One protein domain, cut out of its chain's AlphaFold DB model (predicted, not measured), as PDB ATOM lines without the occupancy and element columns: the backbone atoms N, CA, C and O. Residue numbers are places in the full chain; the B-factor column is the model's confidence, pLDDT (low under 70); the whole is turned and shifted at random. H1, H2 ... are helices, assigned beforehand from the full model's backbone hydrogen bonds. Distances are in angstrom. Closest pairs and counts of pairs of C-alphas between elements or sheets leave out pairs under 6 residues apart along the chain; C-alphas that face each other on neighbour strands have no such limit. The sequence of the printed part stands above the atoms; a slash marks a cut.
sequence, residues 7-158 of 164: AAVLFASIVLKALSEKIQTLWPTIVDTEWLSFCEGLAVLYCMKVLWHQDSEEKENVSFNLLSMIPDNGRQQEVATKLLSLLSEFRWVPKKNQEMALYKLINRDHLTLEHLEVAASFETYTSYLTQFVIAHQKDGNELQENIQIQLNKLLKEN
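What this domain is: This is residues 7 to 158 of the 164 residues of the protein "Hypothetical protein" of Rotaria sp. Silwood2 (UniProt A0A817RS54). A slab of helices runs from H1 at one end to the pair H7 and H8 at the other, with H4 and H5 in the middle and H2 and H3 between them and H1. H4 crosses H2, and the short H6 bridges from H4 to H7 and H8, which run side by side in opposite ways with little contact. The printed part has 152 residues, with eight named helices, H1 to H8 in order, and no named strand: all helix. It is compact, with a radius of gyration of the C-alphas of 16.5 A and spans of 47 by 36 by 22 A.

How they stand to each other: H1, residues 7 to 29, and H2, residues 32 to 52, form a helical hairpin at a shallow tilt of 26 degrees; they touch with residues 9 to 16 and 45 to 52 alone, the closest C-alphas being Val 9 and Trp 52, 6.1 A. H3, residues 60 to 68, makes a hairpin with H2, whose residues 46 to 50 alone only just touch it, with 3 pairs of C-alphas within 8 A, the closest Lys 49 and Ser 63, 7.6 A. The hub is H4, residues 73 to 89, touching four helices. H2 touches it with residues 39 to 47 alone, at a steep tilt of 47 degrees, the same way; the closest C-alphas are Ala 43 and Leu 83, 4.6 A. H5, residues 98 to 105, makes a hairpin with H4, the closest C-alphas being Gln 77 and Leu 105, 5.9 A. H6, residues 113 to 116, touches H4 at Leu 84 and His 115, the closest C-alphas, 6.1 A, with residues 84 to 88 of H4 alone. H6 also touches H7, residues 122 to 135, the closest C-alphas being Leu 116 and Tyr 125, 6.1 A, and residues 146 to 150 alone of H8, residues 140 to 156, the closest being Leu 113 and Ile 147, 7.3 A. H1 and H8 are apart. Every O i to N i+4 pair is within hydrogen-bond range in H4, H7 and H8, but 16 of 19 in H1, 15 of 17 in H2, 3 of 4 in H5 and 1 of 5 in H3, which has 4 of 6 O i to N i+3 pairs within range; H6 is too short for an i+4 pair.

Where its parts are: H1 begins at C-alpha 7 (97.940, 159.132, 109.587) and is 33.3 A long; H2 is 30.3 A, H4 24.3 A, H7 19.8 A and H8 24.7 A, ending at C-alpha 156 (99.338, 123.119, 107.755). H1 has a kink of 39 degrees near residue 23, and H2 one of 27 degrees near residue 39.

The domain as a whole: The C-alphas of Ala 7 and Asn 141 are the farthest apart, 50.7 A. The printed part has no cut and no long link. Mean pLDDT of the printed part is 75.7; 33 residues are under 70, among them 53 to 66 and 94 to 98.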
ATOM      1  N   ALA A   7      99.273 158.538 109.627       71.00
ATOM      2  CA  ALA A   7      97.940 159.132 109.587       71.00
ATOM      3  C   ALA A   7      96.842 158.153 110.042       71.00
ATOM      4  O   ALA A   7      95.905 158.560 110.725       71.00
ATOM      5  N   ALA A   8      96.965 156.862 109.719       68.00
ATOM      6  CA  ALA A   8      96.016 155.839 110.160       68.00
ATOM      7  C   ALA A   8      96.139 155.563 111.666       68.00
ATOM      8  O   ALA A   8      95.126 155.399 112.345       68.00
ATOM      9  N   VAL A   9      97.364 155.566 112.205       67.25
ATOM     10  CA  VAL A   9      97.613 155.443 113.652       67.25
ATOM     11  C   VAL A   9      97.057 156.654 114.400       67.25
ATOM     12  O   VAL A   9      96.382 156.490 115.418       67.25
ATOM     13  N   LEU A  10      97.282 157.867 113.889       70.00
ATOM     14  CA  LEU A  10      96.761 159.097 114.484       70.00
ATOM     15  C   LEU A  10      95.226 159.137 114.445       70.00
ATOM     16  O   LEU A  10      94.597 159.437 115.457       70.00
ATOM     17  N   PHE A  11      94.619 158.773 113.312       71.94
ATOM     18  CA  PHE A  11      93.166 158.680 113.169       71.94
ATOM     19  C   PHE A  11      92.561 157.677 114.156       71.94
ATOM     20  O   PHE A  11      91.662 158.042 114.914       71.94
ATOM     21  N   ALA A  12      93.095 156.451 114.216       68.56
ATOM     22  CA  ALA A  12      92.654 155.441 115.174       68.56
ATOM     23  C   ALA A  12      92.789 155.952 116.617       68.56
ATOM     24  O   ALA A  12      91.847 155.845 117.396       68.56
ATOM     25  N   SER A  13      93.908 156.602 116.953       68.12
ATOM     26  CA  SER A  13      94.136 157.188 118.283       68.12
ATOM     27  C   SER A  13      93.077 158.230 118.659       68.12
ATOM     28  O   SER A  13      92.582 158.226 119.785       68.12
ATOM     29  N   ILE A  14      92.727 159.126 117.730       71.31
ATOM     30  CA  ILE A  14      91.728 160.184 117.946       71.31
ATOM     31  C   ILE A  14      90.337 159.574 118.126       71.31
ATOM     32  O   ILE A  14      89.646 159.903 119.092       71.31
ATOM     33  N   VAL A  15      89.948 158.666 117.226       70.56
ATOM     34  CA  VAL A  15      88.659 157.966 117.273       70.56
ATOM     35  C   VAL A  15      88.522 157.209 118.591       70.56
ATOM     36  O   VAL A  15      87.528 157.369 119.293       70.56
ATOM     37  N   LEU A  16      89.551 156.459 118.986       69.56
ATOM     38  CA  LEU A  16      89.551 155.682 120.222       69.56
ATOM     39  C   LEU A  16      89.539 156.555 121.476       69.56
ATOM     40  O   LEU A  16      88.869 156.195 122.438       69.56
ATOM     41  N   LYS A  17      90.236 157.697 121.485       70.19
ATOM     42  CA  LYS A  17      90.195 158.634 122.616       70.19
ATOM     43  C   LYS A  17      88.797 159.232 122.785       70.19
ATOM     44  O   LYS A  17      88.224 159.143 123.867       70.19
ATOM     45  N   ALA A  18      88.231 159.774 121.707       68.81
ATOM     46  CA  ALA A  18      86.904 160.385 121.727       68.81
ATOM     47  C   ALA A  18      85.806 159.370 122.083       68.81
ATOM     48  O   ALA A  18      84.863 159.690 122.808       68.81
ATOM     49  N   LEU A  19      85.933 158.134 121.595       68.38
ATOM     50  CA  LEU A  19      85.013 157.056 121.931       68.38
ATOM     51  C   LEU A  19      85.206 156.575 123.363       68.38
ATOM     52  O   LEU A  19      84.210 156.394 124.041       68.38
ATOM     53  N   SER A  20      86.435 156.429 123.863       67.00
ATOM     54  CA  SER A  20      86.691 156.025 125.252       67.00
ATOM     55  C   SER A  20      86.035 156.976 126.256       67.00
ATOM     56  O   SER A  20      85.421 156.516 127.213       67.00
ATOM     57  N   GLU A  21      86.136 158.288 126.033       68.81
ATOM     58  CA  GLU A  21      85.529 159.306 126.902       68.81
ATOM     59  C   GLU A  21      83.988 159.246 126.867       68.81
ATOM     60  O   GLU A  21      83.328 159.396 127.895       68.81
ATOM     61  N   LYS A  22      83.393 158.961 125.700       72.19
ATOM     62  CA  LYS A  22      81.934 158.805 125.554       72.19
ATOM     63  C   LYS A  22      81.411 157.452 126.040       72.19
ATOM     64  O   LYS A  22      80.324 157.378 126.595       72.19
ATOM     65  N   ILE A  23      82.169 156.379 125.847       71.75
ATOM     66  CA  ILE A  23      81.802 155.023 126.270       71.75
ATOM     67  C   ILE A  23      81.711 154.957 127.794       71.75
ATOM     68  O   ILE A  23      80.792 154.334 128.313       71.75
ATOM     69  N   GLN A  24      82.600 155.652 128.512       70.62
ATOM     70  CA  GLN A  24      82.558 155.727 129.975       70.62
ATOM     71  C   GLN A  24      81.254 156.328 130.513       70.62
ATOM     72  O   GLN A  24      80.788 155.922 131.573       70.62
ATOM     73  N   THR A  25      80.649 157.272 129.788       74.50
ATOM     74  CA  THR A  25      79.384 157.897 130.200       74.50
ATOM     75  C   THR A  25      78.159 157.127 129.714       74.50
ATOM     76  O   THR A  25      77.130 157.155 130.382       74.50
ATOM     77  N   LEU A  26      78.275 156.411 128.591       75.31
ATOM     78  CA  LEU A  26      77.197 155.608 128.008       75.31
ATOM     79  C   LEU A  26      77.029 154.246 128.678       75.31
ATOM     80  O   LEU A  26      75.911 153.754 128.771       75.31
ATOM     81  N   TRP A  27      78.118 153.634 129.149       74.81
ATOM     82  CA  TRP A  27      78.087 152.290 129.723       74.81
ATOM     83  C   TRP A  27      76.950 152.083 130.749       74.81
ATOM     84  O   TRP A  27      76.191 151.119 130.606       74.81
ATOM     85  N   PRO A  28      76.786 152.949 131.774       75.12
ATOM     86  CA  PRO A  28      75.827 152.702 132.853       75.12
ATOM     87  C   PRO A  28      74.366 152.830 132.416       75.12
ATOM     88  O   PRO A  28      73.474 152.471 133.179       75.12
ATOM     89  N   THR A  29      74.116 153.369 131.219       80.81
ATOM     90  CA  THR A  29      72.772 153.617 130.694       80.81
ATOM     91  C   THR A  29      72.334 152.585 129.656       80.81
ATOM     92  O   THR A  29      71.187 152.638 129.225       80.81
ATOM     93  N   ILE A  30      73.215 151.658 129.251       81.06
ATOM     94  CA  ILE A  30      72.885 150.594 128.291       81.06
ATOM     95  C   ILE A  30      71.937 149.586 128.949       81.06
ATOM     96  O   ILE A  30      72.316 148.864 129.882       81.06
ATOM     97  N   VAL A  31      70.719 149.499 128.418       83.88
ATOM     98  CA  VAL A  31      69.730 148.482 128.800       83.88
ATOM     99  C   VAL A  31      70.017 147.142 128.111       83.88
ATOM    100  O   VAL A  31      70.673 147.092 127.071       83.88
ATOM    101  N   ASP A  32      69.504 146.040 128.665       82.69
ATOM    102  CA  ASP A  32      69.787 144.679 128.172       82.69
ATOM    103  C   ASP A  32      69.443 144.476 126.688       82.69
ATOM    104  O   ASP A  32      70.140 143.757 125.977       82.69
ATOM    105  N   THR A  33      68.406 145.146 126.181       86.75
ATOM    106  CA  THR A  33      67.991 145.037 124.773       86.75
ATOM    107  C   THR A  33      68.998 145.636 123.793       86.75
ATOM    108  O   THR A  33      69.037 145.238 122.634       86.75
ATOM    109  N   GLU A  34      69.811 146.593 124.239       86.81
ATOM    110  CA  GLU A  34      70.833 147.266 123.428       86.81
ATOM    111  C   GLU A  34      72.218 146.633 123.615       86.81
ATOM    112  O   GLU A  34      73.132 146.858 122.815       86.81
ATOM    113  N   TRP A  35      72.367 145.819 124.664       87.88
ATOM    114  CA  TRP A  35      73.632 145.241 125.087       87.88
ATOM    115  C   TRP A  35      74.332 144.468 123.969       87.88
ATOM    116  O   TRP A  35      75.526 144.654 123.754       87.88
ATOM    117  N   LEU A  36      73.600 143.650 123.211       86.94
ATOM    118  CA  LEU A  36      74.201 142.777 122.203       86.94
ATOM    119  C   LEU A  36      74.894 143.567 121.077       86.94
ATOM    120  O   LEU A  36      76.033 143.253 120.713       86.94
ATOM    121  N   SER A  37      74.238 144.618 120.576       85.94
ATOM    122  CA  SER A  37      74.796 145.528 119.567       85.94
ATOM    123  C   SER A  37      75.916 146.396 120.139       85.94
ATOM    124  O   SER A  37      76.926 146.627 119.475       85.94
ATOM    125  N   PHE A  38      75.774 146.847 121.387       85.62
ATOM    126  CA  PHE A  38      76.805 147.622 122.071       85.62
ATOM    127  C   PHE A  38      78.085 146.805 122.299       85.62
ATOM    128  O   PHE A  38      79.184 147.274 122.008       85.62
ATOM    129  N   CYS A  39      77.940 145.557 122.745       87.19
ATOM    130  CA  CYS A  39      79.016 144.585 122.925       87.19
ATOM    131  C   CYS A  39      79.782 144.347 121.615       87.19
ATOM    132  O   CYS A  39      81.012 144.335 121.603       87.19
ATOM    133  N   GLU A  40      79.070 144.237 120.491       86.94
ATOM    134  CA  GLU A  40      79.683 144.085 119.169       86.94
ATOM    135  C   GLU A  40      80.484 145.319 118.746       86.94
ATOM    136  O   GLU A  40      81.658 145.204 118.388       86.94
ATOM    137  N   GLY A  41      79.893 146.510 118.871       84.88
ATOM    138  CA  GLY A  41      80.591 147.764 118.595       84.88
ATOM    139  C   GLY A  41      81.838 147.937 119.464       84.88
ATOM    140  O   GLY A  41      82.897 148.316 118.962       84.88
ATOM    141  N   LEU A  42      81.752 147.598 120.754       83.69
ATOM    142  CA  LEU A  42      82.895 147.626 121.665       83.69
ATOM    143  C   LEU A  42      83.996 146.656 121.238       83.69
ATOM    144  O   LEU A  42      85.151 147.070 121.148       83.69
ATOM    145  N   ALA A  43      83.665 145.395 120.958       87.12
ATOM    146  CA  ALA A  43      84.642 144.393 120.539       87.12
ATOM    147  C   ALA A  43      85.390 144.829 119.266       87.12
ATOM    148  O   ALA A  43      86.617 144.740 119.212       87.12
ATOM    149  N   VAL A  44      84.682 145.399 118.284       85.00
ATOM    150  CA  VAL A  44      85.291 145.955 117.064       85.00
ATOM    151  C   VAL A  44      86.245 147.106 117.387       85.00
ATOM    152  O   VAL A  44      87.367 147.142 116.880       85.00
ATOM    153  N   LEU A  45      85.843 148.030 118.263       78.75
ATOM    154  CA  LEU A  45      86.693 149.150 118.669       78.75
ATOM    155  C   LEU A  45      87.962 148.689 119.389       78.75
ATOM    156  O   LEU A  45      89.048 149.197 119.102       78.75
ATOM    157  N   TYR A  46      87.859 147.710 120.289       79.50
ATOM    158  CA  TYR A  46      89.039 147.123 120.921       79.50
ATOM    159  C   TYR A  46      89.921 146.393 119.916       79.50
ATOM    160  O   TYR A  46      91.139 146.538 119.984       79.50
ATOM    161  N   CYS A  47      89.337 145.671 118.962       82.12
ATOM    162  CA  CYS A  47      90.087 145.000 117.906       82.12
ATOM    163  C   CYS A  47      90.905 146.019 117.095       82.12
ATOM    164  O   CYS A  47      92.121 145.878 116.959       82.12
ATOM    165  N   MET A  48      90.284 147.127 116.673       77.38
ATOM    166  CA  MET A  48      90.989 148.238 116.022       77.38
ATOM    167  C   MET A  48      92.079 148.836 116.920       77.38
ATOM    168  O   MET A  48      93.194 149.100 116.480       77.38
ATOM    169  N   LYS A  49      91.817 149.019 118.213       74.44
ATOM    170  CA  LYS A  49      92.838 149.520 119.141       74.44
ATOM    171  C   LYS A  49      94.048 148.592 119.213       74.44
ATOM    172  O   LYS A  49      95.174 149.063 119.081       74.44
ATOM    173  N   VAL A  50      93.816 147.297 119.391       75.69
ATOM    174  CA  VAL A  50      94.858 146.275 119.524       75.69
ATOM    175  C   VAL A  50      95.690 146.161 118.243       75.69
ATOM    176  O   VAL A  50      96.920 146.160 118.302       75.69
ATOM    177  N   LEU A  51      95.041 146.145 117.077       75.75
ATOM    178  CA  LEU A  51      95.718 146.035 115.783       75.75
ATOM    179  C   LEU A  51      96.573 147.272 115.445       75.75
ATOM    180  O   LEU A  51      97.649 147.133 114.858       75.75
ATOM    181  N   TRP A  52      96.140 148.479 115.831       71.38
ATOM    182  CA  TRP A  52      96.855 149.726 115.515       71.38
ATOM    183  C   TRP A  52      97.877 150.163 116.575       71.38
ATOM    184  O   TRP A  52      98.855 150.821 116.225       71.38
ATOM    185  N   HIS A  53      97.699 149.799 117.850       66.25
ATOM    186  CA  HIS A  53      98.577 150.220 118.955       66.25
ATOM    187  C   HIS A  53      99.551 149.149 119.451       66.25
ATOM    188  O   HIS A  53     100.115 149.292 120.534       66.25
ATOM    189  N   GLN A  54      99.806 148.121 118.644       58.72
ATOM    190  CA  GLN A  54     100.614 146.957 119.010       58.72
ATOM    191  C   GLN A  54     102.033 147.263 119.550       58.72
ATOM    192  O   GLN A  54     102.637 146.377 120.135       58.72
ATOM    193  N   ASP A  55     102.578 148.470 119.344       53.97
ATOM    194  CA  ASP A  55     103.984 148.823 119.628       53.97
ATOM    195  C   ASP A  55     104.186 149.778 120.814       53.97
ATOM    196  O   ASP A  55     105.314 150.159 121.111       53.97
ATOM    197  N   SER A  56     103.117 150.210 121.483       52.97
ATOM    198  CA  SER A  56     103.232 151.179 122.576       52.97
ATOM    199  C   SER A  56     103.314 150.470 123.931       52.97
ATOM    200  O   SER A  56     102.320 150.465 124.656       52.97
ATOM    201  N   GLU A  57     104.491 149.945 124.293       46.34
ATOM    202  CA  GLU A  57     104.760 149.227 125.562       46.34
ATOM    203  C   GLU A  57     104.229 149.964 126.817       46.34
ATOM    204  O   GLU A  57     103.755 149.342 127.763       46.34
ATOM    205  N   GLU A  58     104.192 151.302 126.815       46.53
ATOM    206  CA  GLU A  58     103.699 152.106 127.950       46.53
ATOM    207  C   GLU A  58     102.161 152.217 128.060       46.53
ATOM    208  O   GLU A  58     101.642 152.660 129.085       46.53
ATOM    209  N   LYS A  59     101.395 151.829 127.029       49.31
ATOM    210  CA  LYS A  59      99.922 151.998 126.978       49.31
ATOM    211  C   LYS A  59      99.143 150.679 126.957       49.31
ATOM    212  O   LYS A  59      97.910 150.701 126.980       49.31
ATOM    213  N   GLU A  60      99.830 149.538 126.944       49.25
ATOM    214  CA  GLU A  60      99.226 148.208 126.780       49.25
ATOM    215  C   GLU A  60      98.282 147.831 127.927       49.25
ATOM    216  O   GLU A  60      97.130 147.471 127.679       49.25
ATOM    217  N   ASN A  61      98.704 148.029 129.181       46.81
ATOM    218  CA  ASN A  61      97.862 147.769 130.357       46.81
ATOM    219  C   ASN A  61      96.642 148.697 130.428       46.81
ATOM    220  O   ASN A  61      95.608 148.311 130.960       46.81
ATOM    221  N   VAL A  62      96.730 149.898 129.851       48.41
ATOM    222  CA  VAL A  62      95.615 150.856 129.778       48.41
ATOM    223  C   VAL A  62      94.601 150.437 128.707       48.41
ATOM    224  O   VAL A  62      93.430 150.807 128.777       48.41
ATOM    225  N   SER A  63      95.021 149.648 127.710       56.78
ATOM    226  CA  SER A  63      94.178 149.298 126.568       56.78
ATOM    227  C   SER A  63      93.040 148.344 126.938       56.78
ATOM    228  O   SER A  63      91.902 148.640 126.576       56.78
ATOM    229  N   PHE A  64      93.326 147.307 127.733       59.81
ATOM    230  CA  PHE A  64      92.340 146.369 128.287       59.81
ATOM    231  C   PHE A  64      91.736 146.832 129.616       59.81
ATOM    232  O   PHE A  64      90.720 146.294 130.038       59.81
ATOM    233  N   ASN A  65      92.294 147.864 130.260       61.88
ATOM    234  CA  ASN A  65      91.726 148.409 131.498       61.88
ATOM    235  C   ASN A  65      90.322 148.993 131.297       61.88
ATOM    236  O   ASN A  65      89.551 149.096 132.233       61.88
ATOM    237  N   LEU A  66      89.945 149.360 130.074       62.25
ATOM    238  CA  LEU A  66      88.573 149.785 129.804       62.25
ATOM    239  C   LEU A  66      87.576 148.612 129.910       62.25
ATOM    240  O   LEU A  66      86.413 148.846 130.224       62.25
ATOM    241  N   LEU A  67      88.017 147.355 129.741       72.12
ATOM    242  CA  LEU A  67      87.185 146.188 130.057       72.12
ATOM    243  C   LEU A  67      86.966 146.059 131.565       72.12
ATOM    244  O   LEU A  67      85.953 145.510 131.963       72.12
ATOM    245  N   SER A  68      87.868 146.550 132.422       70.81
ATOM    246  CA  SER A  68      87.652 146.536 133.881       70.81
ATOM    247  C   SER A  68      86.632 147.583 134.341       70.81
ATOM    248  O   SER A  68      86.123 147.499 135.453       70.81
ATOM    249  N   MET A  69      86.286 148.542 133.474       71.19
ATOM    250  CA  MET A  69      85.228 149.527 133.727       71.19
ATOM    251  C   MET A  69      83.823 148.977 133.464       71.19
ATOM    252  O   MET A  69      82.840 149.674 133.704       71.19
ATOM    253  N   ILE A  70      83.730 147.743 132.970       77.75
ATOM    254  CA  ILE A  70      82.490 147.001 132.798       77.75
ATOM    255  C   ILE A  70      82.045 146.474 134.183       77.75
ATOM    256  O   ILE A  70      82.682 145.558 134.692       77.75
ATOM    257  N   PRO A  71      80.988 147.014 134.823       68.50
ATOM    258  CA  PRO A  71      80.501 146.642 136.153       68.50
ATOM    259  C   PRO A  71      80.089 145.186 136.337       68.50
ATOM    260  O   PRO A  71      80.008 144.752 137.482       68.50
ATOM    261  N   ASP A  72      79.784 144.455 135.265       82.44
ATOM    262  CA  ASP A  72      79.352 143.064 135.362       82.44
ATOM    263  C   ASP A  72      80.368 142.122 134.715       82.44
ATOM    264  O   ASP A  72      80.689 142.255 133.534       82.44
ATOM    265  N   ASN A  73      80.831 141.135 135.481       81.38
ATOM    266  CA  ASN A  73      81.814 140.160 135.014       81.38
ATOM    267  C   ASN A  73      81.290 139.338 133.822       81.38
ATOM    268  O   ASN A  73      82.079 138.984 132.951       81.38
ATOM    269  N   GLY A  74      79.980 139.066 133.748       84.31
ATOM    270  CA  GLY A  74      79.372 138.368 132.609       84.31
ATOM    271  C   GLY A  74      79.467 139.193 131.327       84.31
ATOM    272  O   GLY A  74      80.012 138.745 130.321       84.31
ATOM    273  N   ARG A  75      79.053 140.459 131.388       85.75
ATOM    274  CA  ARG A  75      79.195 141.419 130.287       85.75
ATOM    275  C   ARG A  75      80.656 141.668 129.902       85.75
ATOM    276  O   ARG A  75      80.968 141.799 128.718       85.75
ATOM    277  N   GLN A  76      81.563 141.725 130.878       84.38
ATOM    278  CA  GLN A  76      82.999 141.878 130.628       84.38
ATOM    279  C   GLN A  76      83.521 140.705 129.803       84.38
ATOM    280  O   GLN A  76      84.240 140.886 128.817       84.38
ATOM    281  N   GLN A  77      83.117 139.511 130.212       85.19
ATOM    282  CA  GLN A  77      83.473 138.276 129.562       85.19
ATOM    283  C   GLN A  77      82.903 138.194 128.142       85.19
ATOM    284  O   GLN A  77      83.636 137.821 127.234       85.19
ATOM    285  N   GLU A  78      81.650 138.590 127.911       87.19
ATOM    286  CA  GLU A  78      81.063 138.607 126.564       87.19
ATOM    287  C   GLU A  78      81.855 139.490 125.591       87.19
ATOM    288  O   GLU A  78      82.143 139.074 124.465       87.19
ATOM    289  N   VAL A  79      82.262 140.687 126.030       87.50
ATOM    290  CA  VAL A  79      83.091 141.584 125.209       87.50
ATOM    291  C   VAL A  79      84.469 140.966 124.958       87.50
ATOM    292  O   VAL A  79      84.962 141.019 123.831       87.50
ATOM    293  N   ALA A  80      85.088 140.363 125.978       85.19
ATOM    294  CA  ALA A  80      86.391 139.711 125.850       85.19
ATOM    295  C   ALA A  80      86.345 138.509 124.891       85.19
ATOM    296  O   ALA A  80      87.225 138.380 124.040       85.19
ATOM    297  N   THR A  81      85.301 137.681 124.969       87.19
ATOM    298  CA  THR A  81      85.069 136.561 124.051       87.19
ATOM    299  C   THR A  81      84.896 137.059 122.621       87.19
ATOM    300  O   THR A  81      85.641 136.620 121.750       87.19
ATOM    301  N   LYS A  82      84.002 138.032 122.372       88.31
ATOM    302  CA  LYS A  82      83.816 138.601 121.023       88.31
ATOM    303  C   LYS A  82      85.103 139.202 120.464       88.31
ATOM    304  O   LYS A  82      85.420 139.014 119.292       88.31
ATOM    305  N   LEU A  83      85.855 139.927 121.291       87.38
ATOM    306  CA  LEU A  83      87.141 140.494 120.897       87.38
ATOM    307  C   LEU A  83      88.132 139.398 120.493       87.38
ATOM    308  O   LEU A  83      88.813 139.540 119.481       87.38
ATOM    309  N   LEU A  84      88.200 138.306 121.255       85.56
ATOM    310  CA  LEU A  84      89.100 137.199 120.957       85.56
ATOM    311  C   LEU A  84      88.714 136.476 119.658       85.56
ATOM    312  O   LEU A  84      89.608 136.147 118.882       85.56
ATOM    313  N   SER A  85      87.416 136.309 119.380       86.62
ATOM    314  CA  SER A  85      86.930 135.779 118.097       86.62
ATOM    315  C   SER A  85      87.314 136.688 116.923       86.62
ATOM    316  O   SER A  85      87.862 136.222 115.932       86.62
ATOM    317  N   LEU A  86      87.129 138.008 117.044       87.56
ATOM    318  CA  LEU A  86      87.544 138.945 115.991       87.56
ATOM    319  C   LEU A  86      89.059 138.881 115.749       87.56
ATOM    320  O   LEU A  86      89.522 138.871 114.612       87.56
ATOM    321  N   LEU A  87      89.855 138.837 116.817       85.31
ATOM    322  CA  LEU A  87      91.310 138.764 116.704       85.31
ATOM    323  C   LEU A  87      91.780 137.441 116.077       85.31
ATOM    324  O   LEU A  87      92.767 137.460 115.335       85.31
ATOM    325  N   SER A  88      91.083 136.322 116.322       80.56
ATOM    326  CA  SER A  88      91.387 135.043 115.665       80.56
ATOM    327  C   SER A  88      91.084 135.099 114.163       80.56
ATOM    328  O   SER A  88      91.929 134.693 113.364       80.56
ATOM    329  N   GLU A  89      89.962 135.709 113.756       84.12
ATOM    330  CA  GLU A  89      89.613 135.922 112.342       84.12
ATOM    331  C   GLU A  89      90.678 136.741 111.598       84.12
ATOM    332  O   GLU A  89      91.073 136.405 110.477       84.12
ATOM    333  N   PHE A  90      91.211 137.787 112.240       77.75
ATOM    334  CA  PHE A  90      92.293 138.601 111.678       77.75
ATOM    335  C   PHE A  90      93.677 137.944 111.755       77.75
ATOM    336  O   PHE A  90      94.659 138.554 111.321       77.75
ATOM    337  N   ARG A  91      93.776 136.716 112.288       72.75
ATOM    338  CA  ARG A  91      95.040 136.003 112.542       72.75
ATOM    339  C   ARG A  91      96.035 136.889 113.283       72.75
ATOM    340  O   ARG A  91      97.215 136.978 112.930       72.75
ATOM    341  N   TRP A  92      95.528 137.625 114.264       77.69
ATOM    342  CA  TRP A  92      96.348 138.540 115.026       77.69
ATOM    343  C   TRP A  92      97.392 137.757 115.821       77.69
ATOM    344  O   TRP A  92      97.066 136.816 116.538       77.69
ATOM    345  N   VAL A  93      98.655 138.166 115.695       71.56
ATOM    346  CA  VAL A  93      99.760 137.620 116.485       71.56
ATOM    347  C   VAL A  93     100.086 138.632 117.583       71.56
ATOM    348  O   VAL A  93     100.621 139.696 117.260       71.56
ATOM    349  N   PRO A  94      99.773 138.345 118.857       68.62
ATOM    350  CA  PRO A  94     100.045 139.246 119.969       68.62
ATOM    351  C   PRO A  94     101.531 139.571 120.086       68.62
ATOM    352  O   PRO A  94     102.393 138.720 119.846       68.62
ATOM    353  N   LYS A  95     101.845 140.791 120.531       65.38
ATOM    354  CA  LYS A  95     103.166 141.066 121.103       65.38
ATOM    355  C   LYS A  95     103.092 140.743 122.598       65.38
ATOM    356  O   LYS A  95     102.098 141.054 123.239       65.38
ATOM    357  N   LYS A  96     104.101 140.009 123.082       63.72
ATOM    358  CA  LYS A  96     104.203 139.341 124.400       63.72
ATOM    359  C   LYS A  96     103.206 139.801 125.483       63.72
ATOM    360  O   LYS A  96     103.194 140.966 125.857       63.72
ATOM    361  N   ASN A  97     102.519 138.835 126.101       63.97
ATOM    362  CA  ASN A  97     101.614 138.958 127.258       63.97
ATOM    363  C   ASN A  97     100.265 139.656 127.003       63.97
ATOM    364  O   ASN A  97      99.396 139.583 127.878       63.97
ATOM    365  N   GLN A  98     100.044 140.281 125.840       68.25
ATOM    366  CA  GLN A  98      98.745 140.866 125.475       68.25
ATOM    367  C   GLN A  98      97.646 139.797 125.404       68.25
ATOM    368  O   GLN A  98      96.521 140.013 125.852       68.25
ATOM    369  N   GLU A  99      97.991 138.611 124.912       72.62
ATOM    370  CA  GLU A  99      97.105 137.458 124.897       72.62
ATOM    371  C   GLU A  99      96.705 137.045 126.311       72.62
ATOM    372  O   GLU A  99      95.531 136.807 126.585       72.62
ATOM    373  N   MET A 100      97.647 137.058 127.255       71.00
ATOM    374  CA  MET A 100      97.383 136.610 128.618       71.00
ATOM    375  C   MET A 100      96.419 137.529 129.369       71.00
ATOM    376  O   MET A 100      95.673 137.048 130.222       71.00
ATOM    377  N   ALA A 101      96.398 138.826 129.054       71.38
ATOM    378  CA  ALA A 101      95.388 139.738 129.580       71.38
ATOM    379  C   ALA A 101      93.982 139.360 129.088       71.38
ATOM    380  O   ALA A 101      93.057 139.320 129.893       71.38
ATOM    381  N   LEU A 102      93.836 139.007 127.808       73.31
ATOM    382  CA  LEU A 102      92.558 138.593 127.221       73.31
ATOM    383  C   LEU A 102      92.063 137.262 127.787       73.31
ATOM    384  O   LEU A 102      90.927 137.175 128.248       73.31
ATOM    385  N   TYR A 103      92.927 136.247 127.841       73.06
ATOM    386  CA  TYR A 103      92.550 134.932 128.368       73.06
ATOM    387  C   TYR A 103      92.189 134.952 129.857       73.06
ATOM    388  O   TYR A 103      91.405 134.119 130.297       73.06
ATOM    389  N   LYS A 104      92.723 135.897 130.644       73.75
ATOM    390  CA  LYS A 104      92.345 136.061 132.060       73.75
ATOM    391  C   LYS A 104      90.931 136.606 132.255       73.75
ATOM    392  O   LYS A 104      90.372 136.410 133.329       73.75
ATOM    393  N   LEU A 105      90.387 137.311 131.265       73.62
ATOM    394  CA  LEU A 105      89.059 137.925 131.339       73.62
ATOM    395  C   LEU A 105      87.942 136.978 130.893       73.62
ATOM    396  O   LEU A 105      86.772 137.264 131.129       73.62
ATOM    397  N   ILE A 106      88.287 135.862 130.248       74.62
ATOM    398  CA  ILE A 106      87.317 134.908 129.717       74.62
ATOM    399  C   ILE A 106      87.249 133.705 130.658       74.62
ATOM    400  O   ILE A 106      88.271 133.078 130.944       74.62
ATOM    401  N   ASN A 107      86.050 133.357 131.140       70.69
ATOM    402  CA  ASN A 107      85.870 132.104 131.870       70.69
ATOM    403  C   ASN A 107      86.222 130.932 130.939       70.69
ATOM    404  O   ASN A 107      85.842 130.918 129.769       70.69
ATOM    405  N   ARG A 108      86.918 129.928 131.477       70.94
ATOM    406  CA  ARG A 108      87.386 128.749 130.740       70.94
ATOM    407  C   ARG A 108      86.261 128.030 129.998       70.94
ATOM    408  O   ARG A 108      86.507 127.548 128.901       70.94
ATOM    409  N   ASP A 109      85.049 128.048 130.547       69.88
ATOM    410  CA  ASP A 109      83.856 127.426 129.952       69.88
ATOM    411  C   ASP A 109      83.357 128.135 128.675       69.88
ATOM    412  O   ASP A 109      82.482 127.630 127.987       69.88
ATOM    413  N   HIS A 110      83.869 129.332 128.371       75.06
ATOM    414  CA  HIS A 110      83.489 130.120 127.188       75.06
ATOM    415  C   HIS A 110      84.654 130.296 126.208       75.06
ATOM    416  O   HIS A 110      84.551 131.030 125.220       75.06
ATOM    417  N   LEU A 111      85.789 129.655 126.487       75.44
ATOM    418  CA  LEU A 111      86.843 129.508 125.500       75.44
ATOM    419  C   LEU A 111      86.411 128.436 124.503       75.44
ATOM    420  O   LEU A 111      85.837 127.427 124.885       75.44
ATOM    421  N   THR A 112      86.698 128.655 123.228       81.25
ATOM    422  CA  THR A 112      86.589 127.640 122.186       81.25
ATOM    423  C   THR A 112      87.998 127.298 121.734       81.25
ATOM    424  O   THR A 112      88.959 128.011 122.040       81.25
ATOM    425  N   LEU A 113      88.136 126.217 120.976       80.69
ATOM    426  CA  LEU A 113      89.410 125.872 120.362       80.69
ATOM    427  C   LEU A 113      89.937 127.023 119.493       80.69
ATOM    428  O   LEU A 113      91.088 127.414 119.650       80.69
ATOM    429  N   GLU A 114      89.102 127.651 118.664       80.94
ATOM    430  CA  GLU A 114      89.504 128.760 117.777       80.94
ATOM    431  C   GLU A 114      90.101 129.959 118.521       80.94
ATOM    432  O   GLU A 114      91.012 130.614 118.016       80.94
ATOM    433  N   HIS A 115      89.653 130.219 119.750       80.75
ATOM    434  CA  HIS A 115      90.241 131.259 120.586       80.75
ATOM    435  C   HIS A 115      91.729 131.008 120.851       80.75
ATOM    436  O   HIS A 115      92.502 131.963 120.833       80.75
ATOM    437  N   LEU A 116      92.141 129.741 120.998       81.81
ATOM    438  CA  LEU A 116      93.528 129.333 121.245       81.81
ATOM    439  C   LEU A 116      94.483 129.727 120.108       81.81
ATOM    440  O   LEU A 116      95.678 129.892 120.346       81.81
ATOM    441  N   GLU A 117      93.977 129.925 118.886       79.50
ATOM    442  CA  GLU A 117      94.783 130.296 117.712       79.50
ATOM    443  C   GLU A 117      95.436 131.677 117.862       79.50
ATOM    444  O   GLU A 117      96.433 131.968 117.208       79.50
ATOM    445  N   VAL A 118      94.947 132.506 118.787       80.12
ATOM    446  CA  VAL A 118      95.538 133.810 119.110       80.12
ATOM    447  C   VAL A 118      96.829 133.677 119.938       80.12
ATOM    448  O   VAL A 118      97.541 134.655 120.146       80.12
ATOM    449  N   ALA A 119      97.175 132.486 120.439       78.62
ATOM    450  CA  ALA A 119      98.406 132.290 121.201       78.62
ATOM    451  C   ALA A 119      99.651 132.732 120.402       78.62
ATOM    452  O   ALA A 119      99.844 132.338 119.256       78.62
ATOM    453  N   ALA A 120     100.535 133.516 121.028       75.75
ATOM    454  CA  ALA A 120     101.741 134.035 120.373       75.75
ATOM    455  C   ALA A 120     102.863 132.986 120.219       75.75
ATOM    456  O   ALA A 120     103.852 133.218 119.521       75.75
ATOM    457  N   SER A 121     102.755 131.847 120.908       77.00
ATOM    458  CA  SER A 121     103.765 130.790 120.906       77.00
ATOM    459  C   SER A 121     103.144 129.414 121.133       77.00
ATOM    460  O   SER A 121     102.054 129.304 121.697       77.00
ATOM    461  N   PHE A 122     103.875 128.362 120.754       80.19
ATOM    462  CA  PHE A 122     103.466 126.982 121.015       80.19
ATOM    463  C   PHE A 122     103.339 126.691 122.519       80.19
ATOM    464  O   PHE A 122     102.420 125.994 122.930       80.19
ATOM    465  N   GLU A 123     104.219 127.251 123.350       80.75
ATOM    466  CA  GLU A 123     104.164 127.104 124.812       80.75
ATOM    467  C   GLU A 123     102.896 127.742 125.398       80.75
ATOM    468  O   GLU A 123     102.184 127.147 126.205       80.75
ATOM    469  N   THR A 124     102.567 128.949 124.940       77.06
ATOM    470  CA  THR A 124     101.340 129.644 125.336       77.06
ATOM    471  C   THR A 124     100.104 128.861 124.882       77.06
ATOM    472  O   THR A 124      99.160 128.679 125.651       77.06
ATOM    473  N   TYR A 125     100.136 128.338 123.655       83.19
ATOM    474  CA  TYR A 125      99.071 127.515 123.095       83.19
ATOM    475  C   TYR A 125      98.841 126.239 123.910       83.19
ATOM    476  O   TYR A 125      97.709 125.950 124.286       83.19
ATOM    477  N   THR A 126      99.899 125.488 124.235       82.19
ATOM    478  CA  THR A 126      99.778 124.249 125.020       82.19
ATOM    479  C   THR A 126      99.285 124.519 126.436       82.19
ATOM    480  O   THR A 126      98.473 123.749 126.954       82.19
ATOM    481  N   SER A 127      99.702 125.630 127.048       80.88
ATOM    482  CA  SER A 127      99.190 126.068 128.350       80.88
ATOM    483  C   SER A 127      97.677 126.312 128.314       80.88
ATOM    484  O   SER A 127      96.946 125.780 129.156       80.88
ATOM    485  N   TYR A 128      97.173 127.045 127.316       82.81
ATOM    486  CA  TYR A 128      95.734 127.293 127.193       82.81
ATOM    487  C   TYR A 128      94.945 126.055 126.776       82.81
ATOM    488  O   TYR A 128      93.885 125.805 127.345       82.81
ATOM    489  N   LEU A 129      95.483 125.230 125.875       85.50
ATOM    490  CA  LEU A 129      94.883 123.950 125.503       85.50
ATOM    491  C   LEU A 129      94.726 123.035 126.724       85.50
ATOM    492  O   LEU A 129      93.678 122.427 126.911       85.50
ATOM    493  N   THR A 130      95.733 122.981 127.598       81.75
ATOM    494  CA  THR A 130      95.666 122.197 128.840       81.75
ATOM    495  C   THR A 130      94.541 122.699 129.745       81.75
ATOM    496  O   THR A 130      93.759 121.906 130.266       81.75
ATOM    497  N   GLN A 131      94.414 124.020 129.906       77.62
ATOM    498  CA  GLN A 131      93.329 124.610 130.696       77.62
ATOM    499  C   GLN A 131      91.950 124.343 130.082       77.62
ATOM    500  O   GLN A 131      91.007 124.065 130.820       77.62
ATOM    501  N   PHE A 132      91.848 124.389 128.753       82.50
ATOM    502  CA  PHE A 132      90.627 124.088 128.013       82.50
ATOM    503  C   PHE A 132      90.199 122.627 128.201       82.50
ATOM    504  O   PHE A 132      89.052 122.370 128.558       82.50
ATOM    505  N   VAL A 133      91.132 121.679 128.063       82.81
ATOM    506  CA  VAL A 133      90.875 120.243 128.271       82.81
ATOM    507  C   VAL A 133      90.421 119.948 129.700       82.81
ATOM    508  O   VAL A 133      89.494 119.167 129.894       82.81
ATOM    509  N   ILE A 134      91.035 120.582 130.706       80.06
ATOM    510  CA  ILE A 134      90.625 120.424 132.111       80.06
ATOM    511  C   ILE A 134      89.187 120.919 132.323       80.06
ATOM    512  O   ILE A 134      88.425 120.275 133.040       80.06
ATOM    513  N   ALA A 135      88.804 122.039 131.705       75.75
ATOM    514  CA  ALA A 135      87.454 122.587 131.834       75.75
ATOM    515  C   ALA A 135      86.385 121.718 131.139       75.75
ATOM    516  O   ALA A 135      85.274 121.591 131.646       75.75
ATOM    517  N   HIS A 136      86.739 121.045 130.038       74.31
ATOM    518  CA  HIS A 136      85.801 120.297 129.183       74.31
ATOM    519  C   HIS A 136      85.940 118.770 129.297       74.31
ATOM    520  O   HIS A 136      85.492 118.021 128.431       74.31
ATOM    521  N   GLN A 137      86.536 118.276 130.386       71.88
ATOM    522  CA  GLN A 137      86.911 116.867 130.569       71.88
ATOM    523  C   GLN A 137      85.740 115.858 130.530       71.88
ATOM    524  O   GLN A 137      85.978 114.652 130.507       71.88
ATOM    525  N   LYS A 138      84.485 116.327 130.549       65.56
ATOM    526  CA  LYS A 138      83.282 115.480 130.581       65.56
ATOM    527  C   LYS A 138      82.865 114.922 129.210       65.56
ATOM    528  O   LYS A 138      82.183 113.904 129.199       65.56
ATOM    529  N   ASP A 139      83.354 115.488 128.102       64.75
ATOM    530  CA  ASP A 139      82.988 115.097 126.727       64.75
ATOM    531  C   ASP A 139      84.203 114.578 125.930       64.75
ATOM    532  O   ASP A 139      84.646 115.155 124.939       64.75
ATOM    533  N   GLY A 140      84.798 113.476 126.405       65.56
ATOM    534  CA  GLY A 140      86.148 113.045 126.013       65.56
ATOM    535  C   GLY A 140      86.378 112.707 124.531       65.56
ATOM    536  O   GLY A 140      87.451 113.016 124.015       65.56
ATOM    537  N   ASN A 141      85.409 112.102 123.831       72.25
ATOM    538  CA  ASN A 141      85.616 111.662 122.440       72.25
ATOM    539  C   ASN A 141      85.505 112.815 121.428       72.25
ATOM    540  O   ASN A 141      86.380 112.970 120.580       72.25
ATOM    541  N   GLU A 142      84.472 113.651 121.540       77.56
ATOM    542  CA  GLU A 142      84.265 114.800 120.645       77.56
ATOM    543  C   GLU A 142      85.357 115.864 120.843       77.56
ATOM    544  O   GLU A 142      85.897 116.415 119.881       77.56
ATOM    545  N   LEU A 143      85.768 116.091 122.094       80.19
ATOM    546  CA  LEU A 143      86.875 116.984 122.423       80.19
ATOM    547  C   LEU A 143      88.190 116.537 121.766       80.19
ATOM    548  O   LEU A 143      88.917 117.365 121.218       80.19
ATOM    549  N   GLN A 144      88.497 115.237 121.795       81.19
ATOM    550  CA  GLN A 144      89.725 114.706 121.205       81.19
ATOM    551  C   GLN A 144      89.761 114.896 119.682       81.19
ATOM    552  O   GLN A 144      90.785 115.331 119.147       81.19
ATOM    553  N   GLU A 145      88.662 114.596 118.984       82.69
ATOM    554  CA  GLU A 145      88.565 114.792 117.533       82.69
ATOM    555  C   GLU A 145      88.742 116.268 117.159       82.69
ATOM    556  O   GLU A 145      89.548 116.598 116.283       82.69
ATOM    557  N   ASN A 146      88.079 117.168 117.887       83.50
ATOM    558  CA  ASN A 146      88.160 118.607 117.653       83.50
ATOM    559  C   ASN A 146      89.576 119.164 117.887       83.50
ATOM    560  O   ASN A 146      90.079 119.943 117.071       83.50
ATOM    561  N   ILE A 147      90.270 118.713 118.940       85.50
ATOM    562  CA  ILE A 147      91.674 119.079 119.190       85.50
ATOM    563  C   ILE A 147      92.566 118.608 118.040       85.50
ATOM    564  O   ILE A 147      93.414 119.364 117.561       85.50
ATOM    565  N   GLN A 148      92.378 117.377 117.561       83.88
ATOM    566  CA  GLN A 148      93.191 116.832 116.476       83.88
ATOM    567  C   GLN A 148      92.977 117.588 115.157       83.88
ATOM    568  O   GLN A 148      93.946 117.867 114.442       83.88
ATOM    569  N   ILE A 149      91.729 117.941 114.832       85.69
ATOM    570  CA  ILE A 149      91.387 118.758 113.659       85.69
ATOM    571  C   ILE A 149      92.100 120.110 113.737       85.69
ATOM    572  O   ILE A 149      92.742 120.527 112.767       85.69
ATOM    573  N   GLN A 150      92.048 120.765 114.896       85.31
ATOM    574  CA  GLN A 150      92.679 122.062 115.074       85.31
ATOM    575  C   GLN A 150      94.208 121.991 114.980       85.31
ATOM    576  O   GLN A 150      94.821 122.791 114.273       85.31
ATOM    577  N   LEU A 151      94.844 121.013 115.628       84.69
ATOM    578  CA  LEU A 151      96.295 120.823 115.534       84.69
ATOM    579  C   LEU A 151      96.736 120.612 114.079       84.69
ATOM    580  O   LEU A 151      97.715 121.210 113.633       84.69
ATOM    581  N   ASN A 152      95.982 119.823 113.309       83.69
ATOM    582  CA  ASN A 152      96.251 119.614 111.888       83.69
ATOM    583  C   ASN A 152      96.131 120.910 111.071       83.69
ATOM    584  O   ASN A 152      96.918 121.118 110.146       83.69
ATOM    585  N   LYS A 153      95.167 121.782 111.397       85.56
ATOM    586  CA  LYS A 153      95.033 123.114 110.784       85.56
ATOM    587  C   LYS A 153      96.266 123.974 111.084       85.56
ATOM    588  O   LYS A 153      96.919 124.427 110.148       85.56
ATOM    589  N   LEU A 154      96.652 124.101 112.355       83.00
ATOM    590  CA  LEU A 154      97.798 124.916 112.781       83.00
ATOM    591  C   LEU A 154      99.128 124.454 112.167       83.00
ATOM    592  O   LEU A 154      99.953 125.281 111.773       83.00
ATOM    593  N   LEU A 155      99.325 123.135 112.048       80.75
ATOM    594  CA  LEU A 155     100.499 122.549 111.394       80.75
ATOM    595  C   LEU A 155     100.545 122.871 109.896       80.75
ATOM    596  O   LEU A 155     101.601 123.244 109.389       80.75
ATOM    597  N   LYS A 156      99.414 122.764 109.185       84.31
ATOM    598  CA  LYS A 156      99.338 123.119 107.755       84.31
ATOM    599  C   LYS A 156      99.644 124.593 107.509       84.31
ATOM    600  O   LYS A 156     100.216 124.930 106.477       84.31
ATOM    601  N   GLU A 157      99.267 125.459 108.443       81.31
ATOM    602  CA  GLU A 157      99.436 126.908 108.320       81.31
ATOM    603  C   GLU A 157     100.820 127.412 108.769       81.31
ATOM    604  O   GLU A 157     101.104 128.597 108.603       81.31
ATOM    605  N   ASN A 158     101.702 126.543 109.290       78.19
ATOM    606  CA  ASN A 158     102.976 126.934 109.918       78.19
ATOM    607  C   ASN A 158     102.793 128.053 110.960       78.19
ATOM    608  O   ASN A 158     103.610 128.970 111.057       78.19
TER     609      ASN A 158